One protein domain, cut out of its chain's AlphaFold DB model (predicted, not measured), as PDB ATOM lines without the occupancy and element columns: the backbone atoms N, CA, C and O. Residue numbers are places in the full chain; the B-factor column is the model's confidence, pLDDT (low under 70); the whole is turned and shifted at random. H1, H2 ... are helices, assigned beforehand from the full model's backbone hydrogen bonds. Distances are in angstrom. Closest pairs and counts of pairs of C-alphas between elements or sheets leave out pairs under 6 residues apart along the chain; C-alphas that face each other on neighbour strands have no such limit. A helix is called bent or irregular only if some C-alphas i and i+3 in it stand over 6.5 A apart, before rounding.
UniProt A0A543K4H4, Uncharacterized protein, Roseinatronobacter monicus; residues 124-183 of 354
ATOM      1  N   ASN A 124      16.975  12.366  56.178       79.75
ATOM      2  CA  ASN A 124      15.886  12.495  55.192       79.75
ATOM      3  C   ASN A 124      14.481  12.236  55.781       79.75
ATOM      4  O   ASN A 124      13.511  12.108  55.035       79.75
ATOM      5  N   HIS A 125      14.367  12.111  57.106       75.06
ATOM      6  CA  HIS A 125      13.148  11.686  57.795       75.06
ATOM      7  C   HIS A 125      12.877  12.581  59.013       75.06
ATOM      8  O   HIS A 125      13.156  12.167  60.141       75.06
ATOM      9  N   PRO A 126      12.374  13.813  58.815       80.81
ATOM     10  CA  PRO A 126      11.919  14.637  59.927       80.81
ATOM     11  C   PRO A 126      10.729  13.975  60.625       80.81
ATOM     12  O   PRO A 126       9.778  13.528  59.981       80.81
ATOM     13  N   THR A 127      10.780  13.922  61.953       88.25
ATOM     14  CA  THR A 127       9.701  13.367  62.770       88.25
ATOM     15  C   THR A 127       8.557  14.374  62.901       88.25
ATOM     16  O   THR A 127       8.743  15.468  63.431       88.25
ATOM     17  N   ASP A 128       7.351  13.978  62.488       89.94
ATOM     18  CA  ASP A 128       6.108  14.703  62.768       89.94
ATOM     19  C   ASP A 128       5.237  13.890  63.734       89.94
ATOM     20  O   ASP A 128       4.718  12.827  63.393       89.94
ATOM     21  N   LEU A 129       5.072  14.404  64.954       92.38
ATOM     22  CA  LEU A 129       4.284  13.763  66.009       92.38
ATOM     23  C   LEU A 129       2.777  13.752  65.723       92.38
ATOM     24  O   LEU A 129       2.055  12.907  66.256       92.38
ATOM     25  N   LEU A 130       2.288  14.718  64.944       94.38
ATOM     26  CA  LEU A 130       0.859  14.980  64.763       94.38
ATOM     27  C   LEU A 130       0.314  14.404  63.454       94.38
ATOM     28  O   LEU A 130      -0.904  14.311  63.296       94.38
ATOM     29  N   SER A 131       1.192  14.017  62.528       91.94
ATOM     30  CA  SER A 131       0.806  13.361  61.281       91.94
ATOM     31  C   SER A 131       0.321  11.937  61.551       91.94
ATOM     32  O   SER A 131       1.082  11.076  61.997       91.94
ATOM     33  N   VAL A 132      -0.963  11.687  61.291       91.31
ATOM     34  CA  VAL A 132      -1.578  10.364  61.442       91.31
ATOM     35  C   VAL A 132      -1.421   9.584  60.132       91.31
ATOM     36  O   VAL A 132      -1.869  10.065  59.087       91.31
ATOM     37  N   PRO A 133      -0.826   8.376  60.150       86.88
ATOM     38  CA  PRO A 133      -0.711   7.539  58.959       86.88
ATOM     39  C   PRO A 133      -2.077   7.204  58.345       86.88
ATOM     40  O   PRO A 133      -3.019   6.873  59.061       86.88
ATOM     41  N   ALA A 134      -2.173   7.199  57.012       86.50
ATOM     42  CA  ALA A 134      -3.431   6.948  56.294       86.50
ATOM     43  C   ALA A 134      -4.063   5.567  56.575       86.50
ATOM     44  O   ALA A 134      -5.258   5.378  56.376       86.50
ATOM     45  N   ASN A 135      -3.265   4.594  57.023       87.00
ATOM     46  CA  ASN A 135      -3.718   3.256  57.402       87.00
ATOM     47  C   ASN A 135      -4.137   3.136  58.880       87.00
ATOM     48  O   ASN A 135      -4.567   2.057  59.290       87.00
ATOM     49  N   CYS A 136      -3.998   4.195  59.685       88.62
ATOM     50  CA  CYS A 136      -4.445   4.215  61.074       88.62
ATOM     51  C   CYS A 136      -5.952   4.466  61.129       88.62
ATOM     52  O   CYS A 136      -6.443   5.444  60.561       88.62
ATOM     53  N   LYS A 137      -6.695   3.607  61.830       90.44
ATOM     54  CA  LYS A 137      -8.134   3.806  61.986       90.44
ATOM     55  C   LYS A 137      -8.413   4.817  63.111       90.44
ATOM     56  O   LYS A 137      -7.695   4.805  64.112       90.44
ATOM     57  N   PRO A 138      -9.440   5.679  63.005       89.00
ATOM     58  CA  PRO A 138      -9.771   6.655  64.052       89.00
ATOM     59  C   PRO A 138     -10.053   6.046  65.438       89.00
ATOM     60  O   PRO A 138      -9.842   6.694  66.469       89.00
ATOM     61  N   GLU A 139     -10.538   4.806  65.481       92.75
ATOM     62  CA  GLU A 139     -10.755   4.032  66.705       92.75
ATOM     63  C   GLU A 139      -9.459   3.563  67.383       92.75
ATOM     64  O   GLU A 139      -9.467   3.335  68.591       92.75
ATOM     65  N   ASP A 140      -8.348   3.478  66.644       93.75
ATOM     66  CA  ASP A 140      -7.038   3.105  67.190       93.75
ATOM     67  C   ASP A 140      -6.341   4.291  67.883       93.75
ATOM     68  O   ASP A 140      -5.424   4.093  68.685       93.75
ATOM     69  N   LEU A 141      -6.768   5.525  67.583       96.06
ATOM     70  CA  LEU A 141      -6.201   6.740  68.166       96.06
ATOM     71  C   LEU A 141      -6.632   6.925  69.620       96.06
ATOM     72  O   LEU A 141      -7.816   6.823  69.963       96.06
ATOM     73  N   HIS A 142      -5.672   7.323  70.455       95.00
ATOM     74  CA  HIS A 142      -5.937   7.636  71.852       95.00
ATOM     75  C   HIS A 142      -6.985   8.759  71.972       95.00
ATOM     76  O   HIS A 142      -6.871   9.771  71.269       95.00
ATOM     77  N   PRO A 143      -7.963   8.677  72.894       92.69
ATOM     78  CA  PRO A 143      -8.939   9.749  73.101       92.69
ATOM     79  C   PRO A 143      -8.299  11.121  73.366       92.69
ATOM     80  O   PRO A 143      -8.704  12.114  72.763       92.69
ATOM     81  N   ASN A 144      -7.246  11.181  74.191       92.12
ATOM     82  CA  ASN A 144      -6.541  12.440  74.471       92.12
ATOM     83  C   ASN A 144      -5.727  12.942  73.268       92.12
ATOM     84  O   ASN A 144      -5.568  14.152  73.099       92.12
ATOM     85  N   PHE A 145      -5.253  12.038  72.404       96.00
ATOM     86  CA  PHE A 145      -4.581  12.424  71.166       96.00
ATOM     87  C   PHE A 145      -5.572  13.028  70.162       96.00
ATOM     88  O   PHE A 145      -5.305  14.082  69.587       96.00
ATOM     89  N   LYS A 146      -6.771  12.445  70.028       95.25
ATOM     90  CA  LYS A 146      -7.864  13.045  69.244       95.25
ATOM     91  C   LYS A 146      -8.246  14.418  69.778       95.25
ATOM     92  O   LYS A 146      -8.303  15.377  69.017       95.25
ATOM     93  N   LEU A 147      -8.385  14.552  71.101       93.50
ATOM     94  CA  LEU A 147      -8.649  15.843  71.735       93.50
ATOM     95  C   LEU A 147      -7.568  16.882  71.389       93.50
ATOM     96  O   LEU A 147      -7.903  18.030  71.088       93.50
ATOM     97  N   LEU A 148      -6.288  16.493  71.412       95.44
ATOM     98  CA  LEU A 148      -5.160  17.339  71.012       95.44
ATOM     99  C   LEU A 148      -5.263  17.783  69.542       95.44
ATOM    100  O   LEU A 148      -5.043  18.964  69.249       95.44
ATOM    101  N   LEU A 149      -5.600  16.871  68.629       95.50
ATOM    102  CA  LEU A 149      -5.709  17.167  67.200       95.50
ATOM    103  C   LEU A 149      -6.916  18.049  66.866       95.50
ATOM    104  O   LEU A 149      -6.770  19.058  66.178       95.50
ATOM    105  N   GLU A 150      -8.088  17.684  67.372       94.75
ATOM    106  CA  GLU A 150      -9.375  18.191  66.891       94.75
ATOM    107  C   GLU A 150      -9.820  19.462  67.621       94.75
ATOM    108  O   GLU A 150     -10.490  20.315  67.038       94.75
ATOM    109  N   SER A 151      -9.427  19.644  68.887       95.25
ATOM    110  CA  SER A 151      -9.911  20.781  69.680       95.25
ATOM    111  C   SER A 151      -9.296  22.104  69.211       95.25
ATOM    112  O   SER A 151      -8.066  22.252  69.262       95.25
ATOM    113  N   PRO A 152     -10.096  23.131  68.861       95.31
ATOM    114  CA  PRO A 152      -9.566  24.442  68.478       95.31
ATOM    115  C   PRO A 152      -8.690  25.071  69.570       95.31
ATOM    116  O   PRO A 152      -7.593  25.547  69.285       95.31
ATOM    117  N   GLY A 153      -9.102  24.960  70.839       95.31
ATOM    118  CA  GLY A 153      -8.349  25.472  71.992       95.31
ATOM    119  C   GLY A 153      -6.983  24.809  72.222       95.31
ATOM    120  O   GLY A 153      -6.179  25.314  72.999       95.31
ATOM    121  N   ARG A 154      -6.679  23.701  71.532       95.81
ATOM    122  CA  ARG A 154      -5.373  23.022  71.584       95.81
ATOM    123  C   ARG A 154      -4.410  23.476  70.482       95.81
ATOM    124  O   ARG A 154      -3.315  22.928  70.383       95.81
ATOM    125  N   ALA A 155      -4.761  24.495  69.690       97.12
ATOM    126  CA  ALA A 155      -3.875  25.040  68.659       97.12
ATOM    127  C   ALA A 155      -2.474  25.437  69.181       97.12
ATOM    128  O   ALA A 155      -1.498  25.060  68.529       97.12
ATOM    129  N   PRO A 156      -2.322  26.078  70.362       95.75
ATOM    130  CA  PRO A 156      -0.998  26.366  70.918       95.75
ATOM    131  C   PRO A 156      -0.190  25.104  71.250       95.75
ATOM    132  O   PRO A 156       0.999  25.042  70.958       95.75
ATOM    133  N   ALA A 157      -0.834  24.066  71.797       96.00
ATOM    134  CA  ALA A 157      -0.167  22.798  72.099       96.00
ATOM    135  C   ALA A 157       0.321  22.106  70.819       96.00
ATOM    136  O   ALA A 157       1.456  21.643  70.756       96.00
ATOM    137  N   ARG A 158      -0.498  22.102  69.758       97.38
ATOM    138  CA  ARG A 158      -0.078  21.587  68.447       97.38
ATOM    139  C   ARG A 158       1.103  22.367  67.869       97.38
ATOM    140  O   ARG A 158       1.964  21.759  67.245       97.38
ATOM    141  N   ALA A 159       1.163  23.683  68.077       95.19
ATOM    142  CA  ALA A 159       2.314  24.481  67.664       95.19
ATOM    143  C   ALA A 159       3.590  24.068  68.415       95.19
ATOM    144  O   ALA A 159       4.624  23.911  67.783       95.19
ATOM    145  N   VAL A 160       3.508  23.801  69.724       96.00
ATOM    146  CA  VAL A 160       4.642  23.275  70.508       96.00
ATOM    147  C   VAL A 160       5.119  21.931  69.957       96.00
ATOM    148  O   VAL A 160       6.295  21.791  69.644       96.00
ATOM    149  N   PHE A 161       4.223  20.958  69.757       95.38
ATOM    150  CA  PHE A 161       4.616  19.633  69.249       95.38
ATOM    151  C   PHE A 161       5.273  19.677  67.866       95.38
ATOM    152  O   PHE A 161       6.154  18.862  67.597       95.38
ATOM    153  N   LYS A 162       4.893  20.633  67.010       93.44
ATOM    154  CA  LYS A 162       5.545  20.847  65.710       93.44
ATOM    155  C   LYS A 162       6.992  21.320  65.836       93.44
ATOM    156  O   LYS A 162       7.800  20.963  64.993       93.44
ATOM    157  N   GLU A 163       7.316  22.090  66.874       93.88
ATOM    158  CA  GLU A 163       8.696  22.515  67.137       93.88
ATOM    159  C   GLU A 163       9.513  21.409  67.816       93.88
ATOM    160  O   GLU A 163      10.704  21.284  67.554       93.88
ATOM    161  N   LEU A 164       8.881  20.573  68.650       92.81
ATOM    162  CA  LEU A 164       9.556  19.455  69.321       92.81
ATOM    163  C   LEU A 164       9.864  18.293  68.370       92.81
ATOM    164  O   LEU A 164      10.964  17.748  68.419       92.81
ATOM    165  N   GLY A 165       8.908  17.925  67.509       90.50
ATOM    166  CA  GLY A 165       8.984  16.760  66.619       90.50
ATOM    167  C   GLY A 165      10.331  16.611  65.904       90.50
ATOM    168  O   GLY A 165      10.998  15.597  66.117       90.50
ATOM    169  N   PRO A 166      10.798  17.627  65.154       90.06
ATOM    170  CA  PRO A 166      12.058  17.579  64.412       90.06
ATOM    171  C   PRO A 166      13.306  17.206  65.227       90.06
ATOM    172  O   PRO A 166      14.291  16.738  64.655       90.06
ATOM    173  N   TRP A 167      13.294  17.416  66.546       88.75
ATOM    174  CA  TRP A 167      14.424  17.122  67.429       88.75
ATOM    175  C   TRP A 167      14.432  15.700  67.992       88.75
ATOM    176  O   TRP A 167      15.471  15.244  68.467       88.75
ATOM    177  N   LEU A 168      13.313  14.982  67.905       81.31
ATOM    178  CA  LEU A 168      13.156  13.614  68.398       81.31
ATOM    179  C   LEU A 168      13.682  12.608  67.373       81.31
ATOM    180  O   LEU A 168      12.933  11.744  66.918       81.31
ATOM    181  N   ALA A 169      14.933  12.770  66.929       63.81
ATOM    182  CA  ALA A 169      15.545  11.897  65.927       63.81
ATOM    183  C   ALA A 169      15.187  10.417  66.204       63.81
ATOM    184  O   ALA A 169      15.262   9.993  67.357       63.81
ATOM    185  N   PRO A 170      14.761   9.638  65.194       59.16
ATOM    186  CA  PRO A 170      14.072   8.370  65.417       59.16
ATOM    187  C   PRO A 170      15.057   7.261  65.814       59.16
ATOM    188  O   PRO A 170      15.422   6.423  64.992       59.16
ATOM    189  N   SER A 171      15.503   7.244  67.071       62.31
ATOM    190  CA  SER A 171      16.089   6.041  67.674       62.31
ATOM    191  C   SER A 171      15.002   5.009  67.986       62.31
ATOM    192  O   SER A 171      15.241   3.811  67.849       62.31
ATOM    193  N   ASP A 172      13.795   5.469  68.331       75.75
ATOM    194  CA  ASP A 172      12.624   4.625  68.557       75.75
ATOM    195  C   ASP A 172      11.608   4.760  67.401       75.75
ATOM    196  O   ASP A 172      10.849   5.736  67.343       75.75
ATOM    197  N   PRO A 173      11.539   3.778  66.480       78.31
ATOM    198  CA  PRO A 173      10.595   3.806  65.363       78.31
ATOM    199  C   PRO A 173       9.128   3.660  65.800       78.31
ATOM    200  O   PRO A 173       8.223   3.894  64.996       78.31
ATOM    201  N   HIS A 174       8.862   3.275  67.052       87.81
ATOM    202  CA  HIS A 174       7.511   3.101  67.580       87.81
ATOM    203  C   HIS A 174       6.994   4.339  68.308       87.81
ATOM    204  O   HIS A 174       5.782   4.439  68.492       87.81
ATOM    205  N   PHE A 175       7.863   5.295  68.660       89.62
ATOM    206  CA  PHE A 175       7.523   6.437  69.512       89.62
ATOM    207  C   PHE A 175       6.273   7.184  69.037       89.62
ATOM    208  O   PHE A 175       5.309   7.339  69.784       89.62
ATOM    209  N   VAL A 176       6.258   7.604  67.767       91.81
ATOM    210  CA  VAL A 176       5.140   8.357  67.179       91.81
ATOM    211  C   VAL A 176       3.860   7.528  67.223       91.81
ATOM    212  O   VAL A 176       2.829   7.997  67.695       91.81
ATOM    213  N   LYS A 177       3.923   6.264  66.792       92.56
ATOM    214  CA  LYS A 177       2.763   5.366  66.789       92.56
ATOM    215  C   LYS A 177       2.206   5.177  68.198       92.56
ATOM    216  O   LYS A 177       0.994   5.191  68.397       92.56
ATOM    217  N   GLU A 178       3.077   4.984  69.175       93.94
ATOM    218  CA  GLU A 178       2.716   4.783  70.573       93.94
ATOM    219  C   GLU A 178       2.111   6.033  71.211       93.94
ATOM    220  O   GLU A 178       1.077   5.923  71.876       93.94
ATOM    221  N   PHE A 179       2.691   7.204  70.934       95.12
ATOM    222  CA  PHE A 179       2.147   8.501  71.323       95.12
ATOM    223  C   PHE A 179       0.739   8.702  70.760       95.12
ATOM    224  O   PHE A 179      -0.152   9.138  71.475       95.12
ATOM    225  N   GLN A 180       0.496   8.318  69.510       95.25
ATOM    226  CA  GLN A 180      -0.809   8.484  68.865       95.25
ATOM    227  C   GLN A 180      -1.876   7.484  69.351       95.25
ATOM    228  O   GLN A 180      -3.072   7.755  69.211       95.25
ATOM    229  N   THR A 181      -1.477   6.334  69.912       94.50
ATOM    230  CA  THR A 181      -2.373   5.185  70.150       94.50
ATOM    231  C   THR A 181      -2.427   4.734  71.616       94.50
ATOM    232  O   THR A 181      -3.233   5.231  72.392       94.50
ATOM    233  N   LYS A 182      -1.627   3.742  72.021       90.75
ATOM    234  CA  LYS A 182      -1.828   3.008  73.285       90.75
ATOM    235  C   LYS A 182      -0.997   3.513  74.461       90.75
ATOM    236  O   LYS A 182      -1.302   3.144  75.586       90.75
ATOM    237  N   GLN A 183       0.037   4.314  74.217       93.44
ATOM    238  CA  GLN A 183       0.976   4.776  75.248       93.44
ATOM    239  C   GLN A 183       1.020   6.307  75.314       93.44
ATOM    240  O   GLN A 183       2.059   6.884  75.626       93.44
TER     241      GLN A 183
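AT A GLANCE: This is residues 124 to 183 of the 354 residues of an uncharacterized protein of Roseinatronobacter monicus (UniProt A0A543K4H4). Three helices and the link between the last two make a rough ring: the long helix H2 forms one side, H1 turns the corner at about a right angle to it, and the short helix H3 lies on the opposite side, with the link of residues 168 to 174 rounding the far end. The first stretch, residues 124 to 142, has no named element; it passes through the space between H2 and H3 with residues 128 to 130, and then loops round to reach H1. At the corner of H1 and H2, residues 150 to 155 stick out. The printed part has 60 residues, with three named helices in the order H1, H2, H3 and no named strand; its class is all helix. It is compact, with a radius of gyration of the C-alphas of 11.5 A, and the C-alphas span 30 by 25 by 20 A along their three main axes.

IN THESE COORDINATES: The printed part begins with C-alpha 124 at (15.886, 12.495, 55.192), and residues 124 to 142 run without a named element. H1 follows, residues 143 to 150, starting with C-alpha 143 at (-8.939, 9.749, 73.101) and measuring 10.5 A from first to last C-alpha. H2, residues 152 to 167, is the longest helix, at 25.1 A. It is irregular, with C-alphas 153 and 156 standing 7.5 A apart, and it has a kink of 27 degrees near residue 160. H3, residues 175 to 180, measures 8.6 A and ends with C-alpha 180 at (-0.809, 8.484, 68.865).

HOW THE PARTS SIT: H1 and H2 touch only at the corner by their tight link, the single residue Ser 151. Their closest C-alphas, those of Leu 148 and Arg 154, are 5.7 A apart. Their lines are about perpendicular, at 82 degrees, and H2 touches H1 with residues 154 to 158 alone. A short link of seven residues joins H2 to H3, and these two helices are apart. H3 and H1 are close but not clearly touching, with 5.9 A between their closest C-alphas, those of Phe 145 and Gln 180. Their lines are also about perpendicular, at 86 degrees. In H1 and H3 every O i to N i+4 pair is within hydrogen-bond range, while in H2 this holds for 8 of 12.

THE WHOLE: The two C-alphas farthest apart, those of Asn 124 and Gly 153, are 32.2 A from each other. The C-alphas of Asn 124 and Gln 183, the first and last printed, are 26.2 A apart. The printed part has no cut, and no link between helices is long. Residues 150 to 155, of which 152 to 155 belong to H2, stand free. The mean pLDDT of the printed part is 89.9, and residues 169 to 171, within the link from H2 to H3, are under 70.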